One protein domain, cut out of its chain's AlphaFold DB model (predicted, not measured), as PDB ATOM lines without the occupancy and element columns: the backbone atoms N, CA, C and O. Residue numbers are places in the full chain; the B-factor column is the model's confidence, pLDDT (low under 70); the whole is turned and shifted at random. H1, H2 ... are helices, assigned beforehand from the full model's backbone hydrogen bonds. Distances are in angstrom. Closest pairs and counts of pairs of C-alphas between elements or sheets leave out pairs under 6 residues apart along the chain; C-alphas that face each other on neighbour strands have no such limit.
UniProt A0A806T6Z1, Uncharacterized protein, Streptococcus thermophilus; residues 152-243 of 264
ATOM      1  N   ASN A 152      23.847   5.795 189.877       40.84
ATOM      2  CA  ASN A 152      24.710   4.835 189.195       40.84
ATOM      3  C   ASN A 152      24.763   3.532 190.013       40.84
ATOM      4  O   ASN A 152      25.116   3.556 191.190       40.84
ATOM      5  N   TYR A 153      24.344   2.425 189.400       38.09
ATOM      6  CA  TYR A 153      24.230   1.100 190.024       38.09
ATOM      7  C   TYR A 153      25.411   0.174 189.674       38.09
ATOM      8  O   TYR A 153      25.418  -0.982 190.090       38.09
ATOM      9  N   SER A 154      26.392   0.668 188.912       37.91
ATOM     10  CA  SER A 154      27.494  -0.117 188.336       37.91
ATOM     11  C   SER A 154      28.814  -0.008 189.112       37.91
ATOM     12  O   SER A 154      29.813  -0.584 188.698       37.91
ATOM     13  N   THR A 155      28.863   0.779 190.189       46.97
ATOM     14  CA  THR A 155      30.129   1.302 190.723       46.97
ATOM     15  C   THR A 155      30.584   0.597 191.993       46.97
ATOM     16  O   THR A 155      29.894   0.631 193.009       46.97
ATOM     17  N   VAL A 156      31.788   0.039 191.941       51.22
ATOM     18  CA  VAL A 156      32.558  -0.474 193.082       51.22
ATOM     19  C   VAL A 156      33.414   0.648 193.693       51.22
ATOM     20  O   VAL A 156      33.900   1.512 192.967       51.22
ATOM     21  N   GLU A 157      33.577   0.686 195.022       51.81
ATOM     22  CA  GLU A 157      34.339   1.745 195.719       51.81
ATOM     23  C   GLU A 157      35.857   1.500 195.657       51.81
ATOM     24  O   GLU A 157      36.343   0.452 196.081       51.81
ATOM     25  N   SER A 158      36.620   2.492 195.191       57.06
ATOM     26  CA  SER A 158      38.085   2.501 195.252       57.06
ATOM     27  C   SER A 158      38.616   2.636 196.678       57.06
ATOM     28  O   SER A 158      38.001   3.306 197.510       57.06
ATOM     29  N   ILE A 159      39.812   2.106 196.937       60.25
ATOM     30  CA  ILE A 159      40.523   2.375 198.191       60.25
ATOM     31  C   ILE A 159      41.104   3.800 198.130       60.25
ATOM     32  O   ILE A 159      41.808   4.112 197.165       60.25
ATOM     33  N   PRO A 160      40.811   4.679 199.108       58.28
ATOM     34  CA  PRO A 160      41.271   6.067 199.088       58.28
ATOM     35  C   PRO A 160      42.776   6.172 199.374       58.28
ATOM     36  O   PRO A 160      43.349   5.313 200.044       58.28
ATOM     37  N   GLN A 161      43.416   7.252 198.914       61.38
ATOM     38  CA  GLN A 161      44.856   7.485 199.108       61.38
ATOM     39  C   GLN A 161      45.276   7.436 200.585       61.38
ATOM     40  O   GLN A 161      46.335   6.900 200.899       61.38
ATOM     41  N   SER A 162      44.442   7.947 201.492       65.88
ATOM     42  CA  SER A 162      44.737   7.992 202.929       65.88
ATOM     43  C   SER A 162      44.937   6.615 203.564       65.88
ATOM     44  O   SER A 162      45.549   6.511 204.618       65.88
ATOM     45  N   TRP A 163      44.472   5.535 202.929       67.81
ATOM     46  CA  TRP A 163      44.753   4.178 203.402       67.81
ATOM     47  C   TRP A 163      46.212   3.763 203.215       67.81
ATOM     48  O   TRP A 163      46.639   2.815 203.860       67.81
ATOM     49  N   PHE A 164      46.966   4.458 202.361       74.31
ATOM     50  CA  PHE A 164      48.385   4.193 202.119       74.31
ATOM     51  C   PHE A 164      49.304   5.009 203.041       74.31
ATOM     52  O   PHE A 164      50.513   4.782 203.060       74.31
ATOM     53  N   GLU A 165      48.742   5.899 203.863       77.62
ATOM     54  CA  GLU A 165      49.441   6.594 204.949       77.62
ATOM     55  C   GLU A 165      49.621   5.657 206.151       77.62
ATOM     56  O   GLU A 165      49.022   5.841 207.209       77.62
ATOM     57  N   VAL A 166      50.421   4.608 205.961       74.44
ATOM     58  CA  VAL A 166      50.685   3.593 206.984       74.44
ATOM     59  C   VAL A 166      52.069   3.763 207.592       74.44
ATOM     60  O   VAL A 166      53.053   4.003 206.890       74.44
ATOM     61  N   ASP A 167      52.148   3.609 208.910       76.94
ATOM     62  CA  ASP A 167      53.426   3.488 209.607       76.94
ATOM     63  C   ASP A 167      54.035   2.081 209.442       76.94
ATOM     64  O   ASP A 167      53.406   1.150 208.929       76.94
ATOM     65  N   GLU A 168      55.280   1.911 209.886       75.12
ATOM     66  CA  GLU A 168      56.014   0.649 209.753       75.12
ATOM     67  C   GLU A 168      55.303  -0.530 210.443       75.12
ATOM     68  O   GLU A 168      55.263  -1.647 209.921       75.12
ATOM     69  N   THR A 169      54.682  -0.287 211.602       66.25
ATOM     70  CA  THR A 169      53.970  -1.329 212.354       66.25
ATOM     71  C   THR A 169      52.709  -1.761 211.608       66.25
ATOM     72  O   THR A 169      52.440  -2.957 211.460       66.25
ATOM     73  N   GLN A 170      51.950  -0.793 211.097       64.25
ATOM     74  CA  GLN A 170      50.755  -1.014 210.292       64.25
ATOM     75  C   GLN A 170      51.086  -1.735 208.980       64.25
ATOM     76  O   GLN A 170      50.361  -2.656 208.596       64.25
ATOM     77  N   PHE A 171      52.206  -1.388 208.336       79.00
ATOM     78  CA  PHE A 171      52.706  -2.074 207.147       79.00
ATOM     79  C   PHE A 171      52.985  -3.554 207.420       79.00
ATOM     80  O   PHE A 171      52.438  -4.415 206.728       79.00
ATOM     81  N   TYR A 172      53.783  -3.884 208.443       71.81
ATOM     82  CA  TYR A 172      54.112  -5.285 208.737       71.81
ATOM     83  C   TYR A 172      52.889  -6.098 209.167       71.81
ATOM     84  O   TYR A 172      52.772  -7.273 208.807       71.81
ATOM     85  N   LEU A 173      51.941  -5.481 209.878       60.94
ATOM     86  CA  LEU A 173      50.664  -6.113 210.200       60.94
ATOM     87  C   LEU A 173      49.853  -6.419 208.931       60.94
ATOM     88  O   LEU A 173      49.411  -7.555 208.742       60.94
ATOM     89  N   ALA A 174      49.684  -5.436 208.044       64.12
ATOM     90  CA  ALA A 174      48.962  -5.598 206.783       64.12
ATOM     91  C   ALA A 174      49.631  -6.640 205.870       64.12
ATOM     92  O   ALA A 174      48.950  -7.529 205.350       64.12
ATOM     93  N   LYS A 175      50.966  -6.603 205.758       83.56
ATOM     94  CA  LYS A 175      51.779  -7.604 205.056       83.56
ATOM     95  C   LYS A 175      51.529  -9.002 205.614       83.56
ATOM     96  O   LYS A 175      51.251  -9.924 204.850       83.56
ATOM     97  N   ARG A 176      51.549  -9.166 206.942       66.50
ATOM     98  CA  ARG A 176      51.328 -10.467 207.585       66.50
ATOM     99  C   ARG A 176      49.926 -11.016 207.331       66.50
ATOM    100  O   ARG A 176      49.775 -12.212 207.087       66.50
ATOM    101  N   ILE A 177      48.906 -10.161 207.359       61.50
ATOM    102  CA  ILE A 177      47.530 -10.545 207.015       61.50
ATOM    103  C   ILE A 177      47.456 -10.994 205.548       61.50
ATOM    104  O   ILE A 177      46.885 -12.047 205.264       61.50
ATOM    105  N   GLY A 178      48.083 -10.258 204.627       71.62
ATOM    106  CA  GLY A 178      48.149 -10.628 203.211       71.62
ATOM    107  C   GLY A 178      48.850 -11.966 202.968       71.62
ATOM    108  O   GLY A 178      48.327 -12.812 202.243       71.62
ATOM    109  N   GLU A 179      49.967 -12.232 203.652       80.69
ATOM    110  CA  GLU A 179      50.649 -13.533 203.615       80.69
ATOM    111  C   GLU A 179      49.748 -14.684 204.088       80.69
ATOM    112  O   GLU A 179      49.755 -15.765 203.495       80.69
ATOM    113  N   LEU A 180      48.972 -14.472 205.157       64.75
ATOM    114  CA  LEU A 180      48.038 -15.471 205.685       64.75
ATOM    115  C   LEU A 180      46.864 -15.721 204.727       64.75
ATOM    116  O   LEU A 180      46.434 -16.867 204.583       64.75
ATOM    117  N   ILE A 181      46.383 -14.686 204.034       74.12
ATOM    118  CA  ILE A 181      45.379 -14.810 202.967       74.12
ATOM    119  C   ILE A 181      45.955 -15.597 201.780       74.12
ATOM    120  O   ILE A 181      45.309 -16.524 201.291       74.12
ATOM    121  N   ASN A 182      47.181 -15.284 201.343       84.19
ATOM    122  CA  ASN A 182      47.855 -15.962 200.226       84.19
ATOM    123  C   ASN A 182      48.081 -17.457 200.497       84.19
ATOM    124  O   ASN A 182      47.967 -18.274 199.587       84.19
ATOM    125  N   LYS A 183      48.345 -17.825 201.757       80.38
ATOM    126  CA  LYS A 183      48.482 -19.221 202.207       80.38
ATOM    127  C   LYS A 183      47.144 -19.941 202.414       80.38
ATOM    128  O   LYS A 183      47.140 -21.108 202.791       80.38
ATOM    129  N   GLY A 184      46.014 -19.255 202.231       72.38
ATOM    130  CA  GLY A 184      44.681 -19.794 202.508       72.38
ATOM    131  C   GLY A 184      44.381 -20.001 203.998       72.38
ATOM    132  O   GLY A 184      43.376 -20.617 204.333       72.38
ATOM    133  N   SER A 185      45.230 -19.492 204.898       59.97
ATOM    134  CA  SER A 185      45.043 -19.587 206.355       59.97
ATOM    135  C   SER A 185      43.980 -18.615 206.877       59.97
ATOM    136  O   SER A 185      43.427 -18.827 207.952       59.97
ATOM    137  N   VAL A 186      43.683 -17.556 206.117       57.69
ATOM    138  CA  VAL A 186      42.582 -16.618 206.368       57.69
ATOM    139  C   VAL A 186      41.688 -16.576 205.133       57.69
ATOM    140  O   VAL A 186      42.159 -16.330 204.022       57.69
ATOM    141  N   ILE A 187      40.386 -16.791 205.329       55.31
ATOM    142  CA  ILE A 187      39.376 -16.765 204.266       55.31
ATOM    143  C   ILE A 187      38.349 -15.687 204.613       55.31
ATOM    144  O   ILE A 187      37.729 -15.726 205.674       55.31
ATOM    145  N   LEU A 188      38.155 -14.722 203.712       53.12
ATOM    146  CA  LEU A 188      37.115 -13.704 203.851       53.12
ATOM    147  C   LEU A 188      35.813 -14.231 203.238       53.12
ATOM    148  O   LEU A 188      35.710 -14.383 202.023       53.12
ATOM    149  N   LEU A 189      34.828 -14.529 204.087       49.03
ATOM    150  CA  LEU A 189      33.505 -14.984 203.655       49.03
ATOM    151  C   LEU A 189      32.687 -13.803 203.135       49.03
ATOM    152  O   LEU A 189      32.515 -12.803 203.837       49.03
ATOM    153  N   HIS A 190      32.155 -13.919 201.919       49.19
ATOM    154  CA  HIS A 190      31.379 -12.847 201.312       49.19
ATOM    155  C   HIS A 190      30.277 -13.335 200.361       49.19
ATOM    156  O   HIS A 190      30.331 -14.450 199.848       49.19
ATOM    157  N   GLY A 191      29.255 -12.496 200.158       43.16
ATOM    158  CA  GLY A 191      28.146 -12.743 199.228       43.16
ATOM    159  C   GLY A 191      28.450 -12.304 197.789       43.16
ATOM    160  O   GLY A 191      29.598 -12.038 197.443       43.16
ATOM    161  N   ILE A 192      27.398 -12.209 196.966       42.47
ATOM    162  CA  ILE A 192      27.468 -11.897 195.522       42.47
ATOM    163  C   ILE A 192      27.890 -10.447 195.237       42.47
ATOM    164  O   ILE A 192      28.493 -10.199 194.203       42.47
ATOM    165  N   LEU A 193      27.610  -9.515 196.152       47.56
ATOM    166  CA  LEU A 193      27.990  -8.102 196.067       47.56
ATOM    167  C   LEU A 193      28.800  -7.753 197.316       47.56
ATOM    168  O   LEU A 193      28.256  -7.511 198.394       47.56
ATOM    169  N   ALA A 194      30.115  -7.871 197.187       53.59
ATOM    170  CA  ALA A 194      31.047  -7.945 198.302       53.59
ATOM    171  C   ALA A 194      32.235  -7.009 198.097       53.59
ATOM    172  O   ALA A 194      33.393  -7.405 198.249       53.59
ATOM    173  N   ASP A 195      31.939  -5.753 197.780       57.09
ATOM    174  CA  ASP A 195      32.962  -4.770 197.426       57.09
ATOM    175  C   ASP A 195      33.951  -4.562 198.576       57.09
ATOM    176  O   ASP A 195      35.158  -4.558 198.357       57.09
ATOM    177  N   THR A 196      33.464  -4.526 199.824       59.34
ATOM    178  CA  THR A 196      34.323  -4.351 201.006       59.34
ATOM    179  C   THR A 196      35.214  -5.572 201.297       59.34
ATOM    180  O   THR A 196      36.420  -5.379 201.443       59.34
ATOM    181  N   PRO A 197      34.715  -6.827 201.359       60.41
ATOM    182  CA  PRO A 197      35.597  -7.987 201.522       60.41
ATOM    183  C   PRO A 197      36.601  -8.179 200.378       60.41
ATOM    184  O   PRO A 197      37.747  -8.533 200.642       60.41
ATOM    185  N   ILE A 198      36.199  -7.933 199.123       70.56
ATOM    186  CA  ILE A 198      37.099  -8.043 197.963       70.56
ATOM    187  C   ILE A 198      38.150  -6.923 197.994       70.56
ATOM    188  O   ILE A 198      39.335  -7.204 197.810       70.56
ATOM    189  N   GLY A 199      37.741  -5.692 198.317       69.56
ATOM    190  CA  GLY A 199      38.624  -4.539 198.508       69.56
ATOM    191  C   GLY A 199      39.672  -4.768 199.596       69.56
ATOM    192  O   GLY A 199      40.863  -4.589 199.351       69.56
ATOM    193  N   LEU A 200      39.254  -5.257 200.768       66.69
ATOM    194  CA  LEU A 200      40.157  -5.590 201.875       66.69
ATOM    195  C   LEU A 200      41.126  -6.714 201.512       66.69
ATOM    196  O   LEU A 200      42.319  -6.619 201.801       66.69
ATOM    197  N   LYS A 201      40.629  -7.772 200.859       74.56
ATOM    198  CA  LYS A 201      41.473  -8.873 200.390       74.56
ATOM    199  C   LYS A 201      42.579  -8.350 199.477       74.56
ATOM    200  O   LYS A 201      43.748  -8.633 199.718       74.56
ATOM    201  N   ASN A 202      42.200  -7.585 198.455       80.44
ATOM    202  CA  ASN A 202      43.133  -7.019 197.490       80.44
ATOM    203  C   ASN A 202      44.155  -6.109 198.169       80.44
ATOM    204  O   ASN A 202      45.339  -6.255 197.907       80.44
ATOM    205  N   TYR A 203      43.702  -5.222 199.059       78.88
ATOM    206  CA  TYR A 203      44.563  -4.299 199.792       78.88
ATOM    207  C   TYR A 203      45.651  -5.037 200.586       78.88
ATOM    208  O   TYR A 203      46.835  -4.760 200.416       78.88
ATOM    209  N   PHE A 204      45.285  -6.045 201.385       78.81
ATOM    210  CA  PHE A 204      46.278  -6.807 202.150       78.81
ATOM    211  C   PHE A 204      47.225  -7.612 201.257       78.81
ATOM    212  O   PHE A 204      48.422  -7.673 201.532       78.81
ATOM    213  N   GLN A 205      46.715  -8.207 200.176       83.50
ATOM    214  CA  GLN A 205      47.559  -8.919 199.214       83.50
ATOM    215  C   GLN A 205      48.517  -7.964 198.481       83.50
ATOM    216  O   GLN A 205      49.668  -8.323 198.261       83.50
ATOM    217  N   PHE A 206      48.079  -6.745 198.168       88.69
ATOM    218  CA  PHE A 206      48.901  -5.697 197.565       88.69
ATOM    219  C   PHE A 206      50.040  -5.257 198.478       88.69
ATOM    220  O   PHE A 206      51.193  -5.284 198.059       88.69
ATOM    221  N   ILE A 207      49.749  -4.947 199.744       83.12
ATOM    222  CA  ILE A 207      50.793  -4.608 200.722       83.12
ATOM    223  C   ILE A 207      51.764  -5.782 200.928       83.12
ATOM    224  O   ILE A 207      52.962  -5.567 201.110       83.12
ATOM    225  N   SER A 208      51.288  -7.032 200.852       91.19
ATOM    226  CA  SER A 208      52.147  -8.200 201.086       91.19
ATOM    227  C   SER A 208      53.244  -8.422 200.044       91.19
ATOM    228  O   SER A 208      54.259  -9.047 200.372       91.19
ATOM    229  N   ASP A 209      53.066  -7.880 198.835       94.81
ATOM    230  CA  ASP A 209      53.998  -8.043 197.715       94.81
ATOM    231  C   ASP A 209      55.270  -7.187 197.866       94.81
ATOM    232  O   ASP A 209      56.297  -7.497 197.262       94.81
ATOM    233  N   PHE A 210      55.242  -6.142 198.701       94.38
ATOM    234  CA  PHE A 210      56.423  -5.334 199.017       94.38
ATOM    235  C   PHE A 210      57.373  -6.118 199.910       94.38
ATOM    236  O   PHE A 210      56.943  -6.682 200.915       94.38
ATOM    237  N   LYS A 211      58.665  -6.161 199.580       92.50
ATOM    238  CA  LYS A 211      59.634  -6.965 200.332       92.50
ATOM    239  C   LYS A 211      59.851  -6.388 201.734       92.50
ATOM    240  O   LYS A 211      59.641  -7.117 202.704       92.50
ATOM    241  N   GLU A 212      60.170  -5.100 201.830       93.19
ATOM    242  CA  GLU A 212      60.403  -4.382 203.090       93.19
ATOM    243  C   GLU A 212      59.663  -3.032 203.123       93.19
ATOM    244  O   GLU A 212      59.180  -2.541 202.101       93.19
ATOM    245  N   PHE A 213      59.545  -2.423 204.309       92.00
ATOM    246  CA  PHE A 213      58.843  -1.141 204.473       92.00
ATOM    247  C   PHE A 213      59.516   0.005 203.700       92.00
ATOM    248  O   PHE A 213      58.838   0.886 203.177       92.00
ATOM    249  N   SER A 214      60.841  -0.037 203.558       94.38
ATOM    250  CA  SER A 214      61.611   0.917 202.753       94.38
ATOM    251  C   SER A 214      61.215   0.891 201.272       94.38
ATOM    252  O   SER A 214      61.093   1.950 200.658       94.38
ATOM    253  N   ASP A 215      60.948  -0.294 200.710       93.31
ATOM    254  CA  ASP A 215      60.476  -0.445 199.327       93.31
ATOM    255  C   ASP A 215      59.075   0.150 199.143       93.31
ATOM    256  O   ASP A 215      58.761   0.712 198.096       93.31
ATOM    257  N   TYR A 216      58.232   0.026 200.172       90.94
ATOM    258  CA  TYR A 216      56.895   0.608 200.198       90.94
ATOM    259  C   TYR A 216      56.948   2.141 200.259       90.94
ATOM    260  O   TYR A 216      56.312   2.807 199.448       90.94
ATOM    261  N   GLN A 217      57.763   2.704 201.157       92.50
ATOM    262  CA  GLN A 217      57.928   4.156 201.309       92.50
ATOM    263  C   GLN A 217      58.577   4.836 200.097       92.50
ATOM    264  O   GLN A 217      58.391   6.036 199.894       92.50
ATOM    265  N   ALA A 218      59.340   4.096 199.289       92.75
ATOM    266  CA  ALA A 218      59.935   4.616 198.062       92.75
ATOM    267  C   ALA A 218      58.891   4.949 196.976       92.75
ATOM    268  O   ALA A 218      59.225   5.597 195.981       92.75
ATOM    269  N   VAL A 219      57.638   4.511 197.147       90.44
ATOM    270  CA  VAL A 219      56.532   4.779 196.229       90.44
ATOM    271  C   VAL A 219      55.592   5.810 196.848       90.44
ATOM    272  O   VAL A 219      55.120   5.651 197.966       90.44
ATOM    273  N   ASP A 220      55.281   6.862 196.092       88.19
ATOM    274  CA  ASP A 220      54.322   7.879 196.521       88.19
ATOM    275  C   ASP A 220      52.914   7.292 196.764       88.19
ATOM    276  O   ASP A 220      52.449   6.424 196.019       88.19
ATOM    277  N   ASN A 221      52.203   7.803 197.775       75.25
ATOM    278  CA  ASN A 221      50.886   7.298 198.183       75.25
ATOM    279  C   ASN A 221      49.826   7.398 197.075       75.25
ATOM    280  O   ASN A 221      48.971   6.515 196.964       75.25
ATOM    281  N   VAL A 222      49.881   8.428 196.220       74.81
ATOM    282  CA  VAL A 222      48.997   8.531 195.047       74.81
ATOM    283  C   VAL A 222      49.281   7.368 194.105       74.81
ATOM    284  O   VAL A 222      48.360   6.719 193.603       74.81
ATOM    285  N   LYS A 223      50.564   7.063 193.891       79.44
ATOM    286  CA  LYS A 223      50.980   5.974 193.010       79.44
ATOM    287  C   LYS A 223      50.627   4.598 193.579       79.44
ATOM    288  O   LYS A 223      50.157   3.747 192.824       79.44
ATOM    289  N   LEU A 224      50.791   4.389 194.885       78.31
ATOM    290  CA  LEU A 224      50.369   3.169 195.579       78.31
ATOM    291  C   LEU A 224      48.862   2.931 195.437       78.31
ATOM    292  O   LEU A 224      48.444   1.835 195.055       78.31
ATOM    293  N   SER A 225      48.060   3.975 195.646       69.50
ATOM    294  CA  SER A 225      46.607   3.929 195.467       69.50
ATOM    295  C   SER A 225      46.206   3.550 194.040       69.50
ATOM    296  O   SER A 225      45.414   2.624 193.841       69.50
ATOM    297  N   GLN A 226      46.822   4.179 193.034       72.44
ATOM    298  CA  GLN A 226      46.588   3.854 191.623       72.44
ATOM    299  C   GLN A 226      46.884   2.383 191.308       72.44
ATOM    300  O   GLN A 226      46.057   1.706 190.697       72.44
ATOM    301  N   LEU A 227      48.047   1.881 191.736       81.19
ATOM    302  CA  LEU A 227      48.464   0.501 191.480       81.19
ATOM    303  C   LEU A 227      47.537  -0.508 192.171       81.19
ATOM    304  O   LEU A 227      47.112  -1.487 191.553       81.19
ATOM    305  N   ASN A 228      47.170  -0.252 193.430       79.88
ATOM    306  CA  ASN A 228      46.235  -1.099 194.162       79.88
ATOM    307  C   ASN A 228      44.855  -1.137 193.493       79.88
ATOM    308  O   ASN A 228      44.289  -2.218 193.343       79.88
ATOM    309  N   ASN A 229      44.316   0.016 193.087       67.31
ATOM    310  CA  ASN A 229      42.977   0.106 192.500       67.31
ATOM    311  C   ASN A 229      42.924  -0.463 191.069       67.31
ATOM    312  O   ASN A 229      41.911  -1.048 190.676       67.31
ATOM    313  N   GLN A 230      44.029  -0.395 190.319       77.06
ATOM    314  CA  GLN A 230      44.168  -1.111 189.049       77.06
ATOM    315  C   GLN A 230      44.071  -2.630 189.264       77.06
ATOM    316  O   GLN A 230      43.235  -3.294 188.649       77.06
ATOM    317  N   ARG A 231      44.845  -3.174 190.211       80.50
ATOM    318  CA  ARG A 231      44.777  -4.595 190.590       80.50
ATOM    319  C   ARG A 231      43.402  -4.992 191.137       80.50
ATOM    320  O   ARG A 231      42.908  -6.091 190.879       80.50
ATOM    321  N   LEU A 232      42.767  -4.104 191.895       73.44
ATOM    322  CA  LEU A 232      41.450  -4.337 192.473       73.44
ATOM    323  C   LEU A 232      40.381  -4.484 191.382       73.44
ATOM    324  O   LEU A 232      39.534  -5.367 191.480       73.44
ATOM    325  N   SER A 233      40.489  -3.708 190.300       69.44
ATOM    326  CA  SER A 233      39.620  -3.814 189.118       69.44
ATOM    327  C   SER A 233      39.709  -5.188 188.452       69.44
ATOM    328  O   SER A 233      38.688  -5.811 188.152       69.44
ATOM    329  N   GLU A 234      40.920  -5.725 188.305       76.31
ATOM    330  CA  GLU A 234      41.144  -7.087 187.803       76.31
ATOM    331  C   GLU A 234      40.629  -8.157 188.779       76.31
ATOM    332  O   GLU A 234      40.077  -9.187 188.371       76.31
ATOM    333  N   THR A 235      40.772  -7.903 190.081       76.94
ATOM    334  CA  THR A 235      40.314  -8.799 191.147       76.94
ATOM    335  C   THR A 235      38.791  -8.871 191.196       76.94
ATOM    336  O   THR A 235      38.243  -9.972 191.309       76.94
ATOM    337  N   TRP A 236      38.094  -7.741 191.053       71.81
ATOM    338  CA  TRP A 236      36.642  -7.708 190.900       71.81
ATOM    339  C   TRP A 236      36.215  -8.440 189.642       71.81
ATOM    340  O   TRP A 236      35.407  -9.358 189.752       71.81
ATOM    341  N   ASN A 237      36.817  -8.136 188.488       71.81
ATOM    342  CA  ASN A 237      36.508  -8.831 187.239       71.81
ATOM    343  C   ASN A 237      36.639 -10.352 187.391       71.81
ATOM    344  O   ASN A 237      35.717 -11.098 187.070       71.81
ATOM    345  N   THR A 238      37.742 -10.825 187.973       76.94
ATOM    346  CA  THR A 238      37.978 -12.256 188.195       76.94
ATOM    347  C   THR A 238      36.981 -12.862 189.186       76.94
ATOM    348  O   THR A 238      36.438 -13.941 188.945       76.94
ATOM    349  N   SER A 239      36.748 -12.199 190.322       72.31
ATOM    350  CA  SER A 239      35.858 -12.686 191.383       72.31
ATOM    351  C   SER A 239      34.404 -12.756 190.916       72.31
ATOM    352  O   SER A 239      33.706 -13.735 191.191       72.31
ATOM    353  N   TYR A 240      33.964 -11.748 190.167       63.50
ATOM    354  CA  TYR A 240      32.624 -11.647 189.609       63.50
ATOM    355  C   TYR A 240      32.430 -12.589 188.416       63.50
ATOM    356  O   TYR A 240      31.457 -13.350 188.412       63.50
ATOM    357  N   SER A 241      33.409 -12.699 187.514       63.25
ATOM    358  CA  SER A 241      33.385 -13.677 186.415       63.25
ATOM    359  C   SER A 241      33.259 -15.119 186.916       63.25
ATOM    360  O   SER A 241      32.437 -15.882 186.413       63.25
ATOM    361  N   LYS A 242      33.995 -15.496 187.975       64.75
ATOM    362  CA  LYS A 242      33.886 -16.828 188.611       64.75
ATOM    363  C   LYS A 242      32.488 -17.136 189.154       64.75
ATOM    364  O   LYS A 242      32.149 -18.300 189.342       64.75
ATOM    365  N   GLN A 243      31.686 -16.110 189.418       55.56
ATOM    366  CA  GLN A 243      30.326 -16.223 189.938       55.56
ATOM    367  C   GLN A 243      29.256 -16.006 188.855       55.56
ATOM    368  O   GLN A 243      28.084 -15.818 189.204       55.56
TER     369      GLN A 243
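Overview. This is residues 152 to 243 of the 264 residues of an uncharacterized protein of Streptococcus thermophilus (UniProt A0A806T6Z1). A flat body of helices has H3 in its middle, with H2 and the longest helix, H5, crossing it on opposite sides. The short H1 packs on the first residues of H5, the short H4 sits at one end of the body, and the unnamed residues 183 to 194 loop round from H2 to H3. The printed part has 92 residues with five named helices, H1 to H5 in order, and no named strand; the class is all helix. It is compact, with a radius of gyration of the C-alphas of 13.4 A and spans of 37 by 32 by 16 A.

Arrangement. Start at H1, residues 161 to 164: it touches residues 221 to 225 alone of H5, residues 221 to 241, closest at the C-alphas of Gln 161 and Ser 225, 5.4 A apart. Next, H2, residues 168 to 182, touches H3, residues 195 to 208, closest at the C-alphas of Lys 175 and Ser 208, 4.0 A apart; at 70.4 degrees they are only just about perpendicular. Residues 168 to 172 alone of H2 only just touch H4, residues 213 to 217, with 3 pairs of C-alphas within 8 A, the closest being Glu 168 and Phe 213 at 6.3 A. H3 touches residues 228 to 236 alone of H5, closest at the C-alphas of Asn 202 and Leu 232, 5.9 A apart, at a steep tilt of 55 degrees, opposite ways. H2 and H5 are apart. Every O i to N i+4 pair is within hydrogen-bond range in H2, H3, H4 and H5; H1 is too short for one.

Along the chain. Find C-alpha 161 at (44.856, 7.485, 199.108), where H1 begins its 5.7 A. H2 is 20.8 A long, H3 19.8 A, H4 6.2 A and H5 29.7 A, ending at C-alpha 241, (33.385, -13.677, 186.415).

Size, cuts and confidence. The C-alphas of Asn 152 and Ser 214 are the two farthest apart, 39.5 A. The printed part has no cut. The link from H2 to H3 is long. Mean pLDDT of the printed part is 70.6; 41 residues are under 70, among them 152 to 163 and 185 to 197.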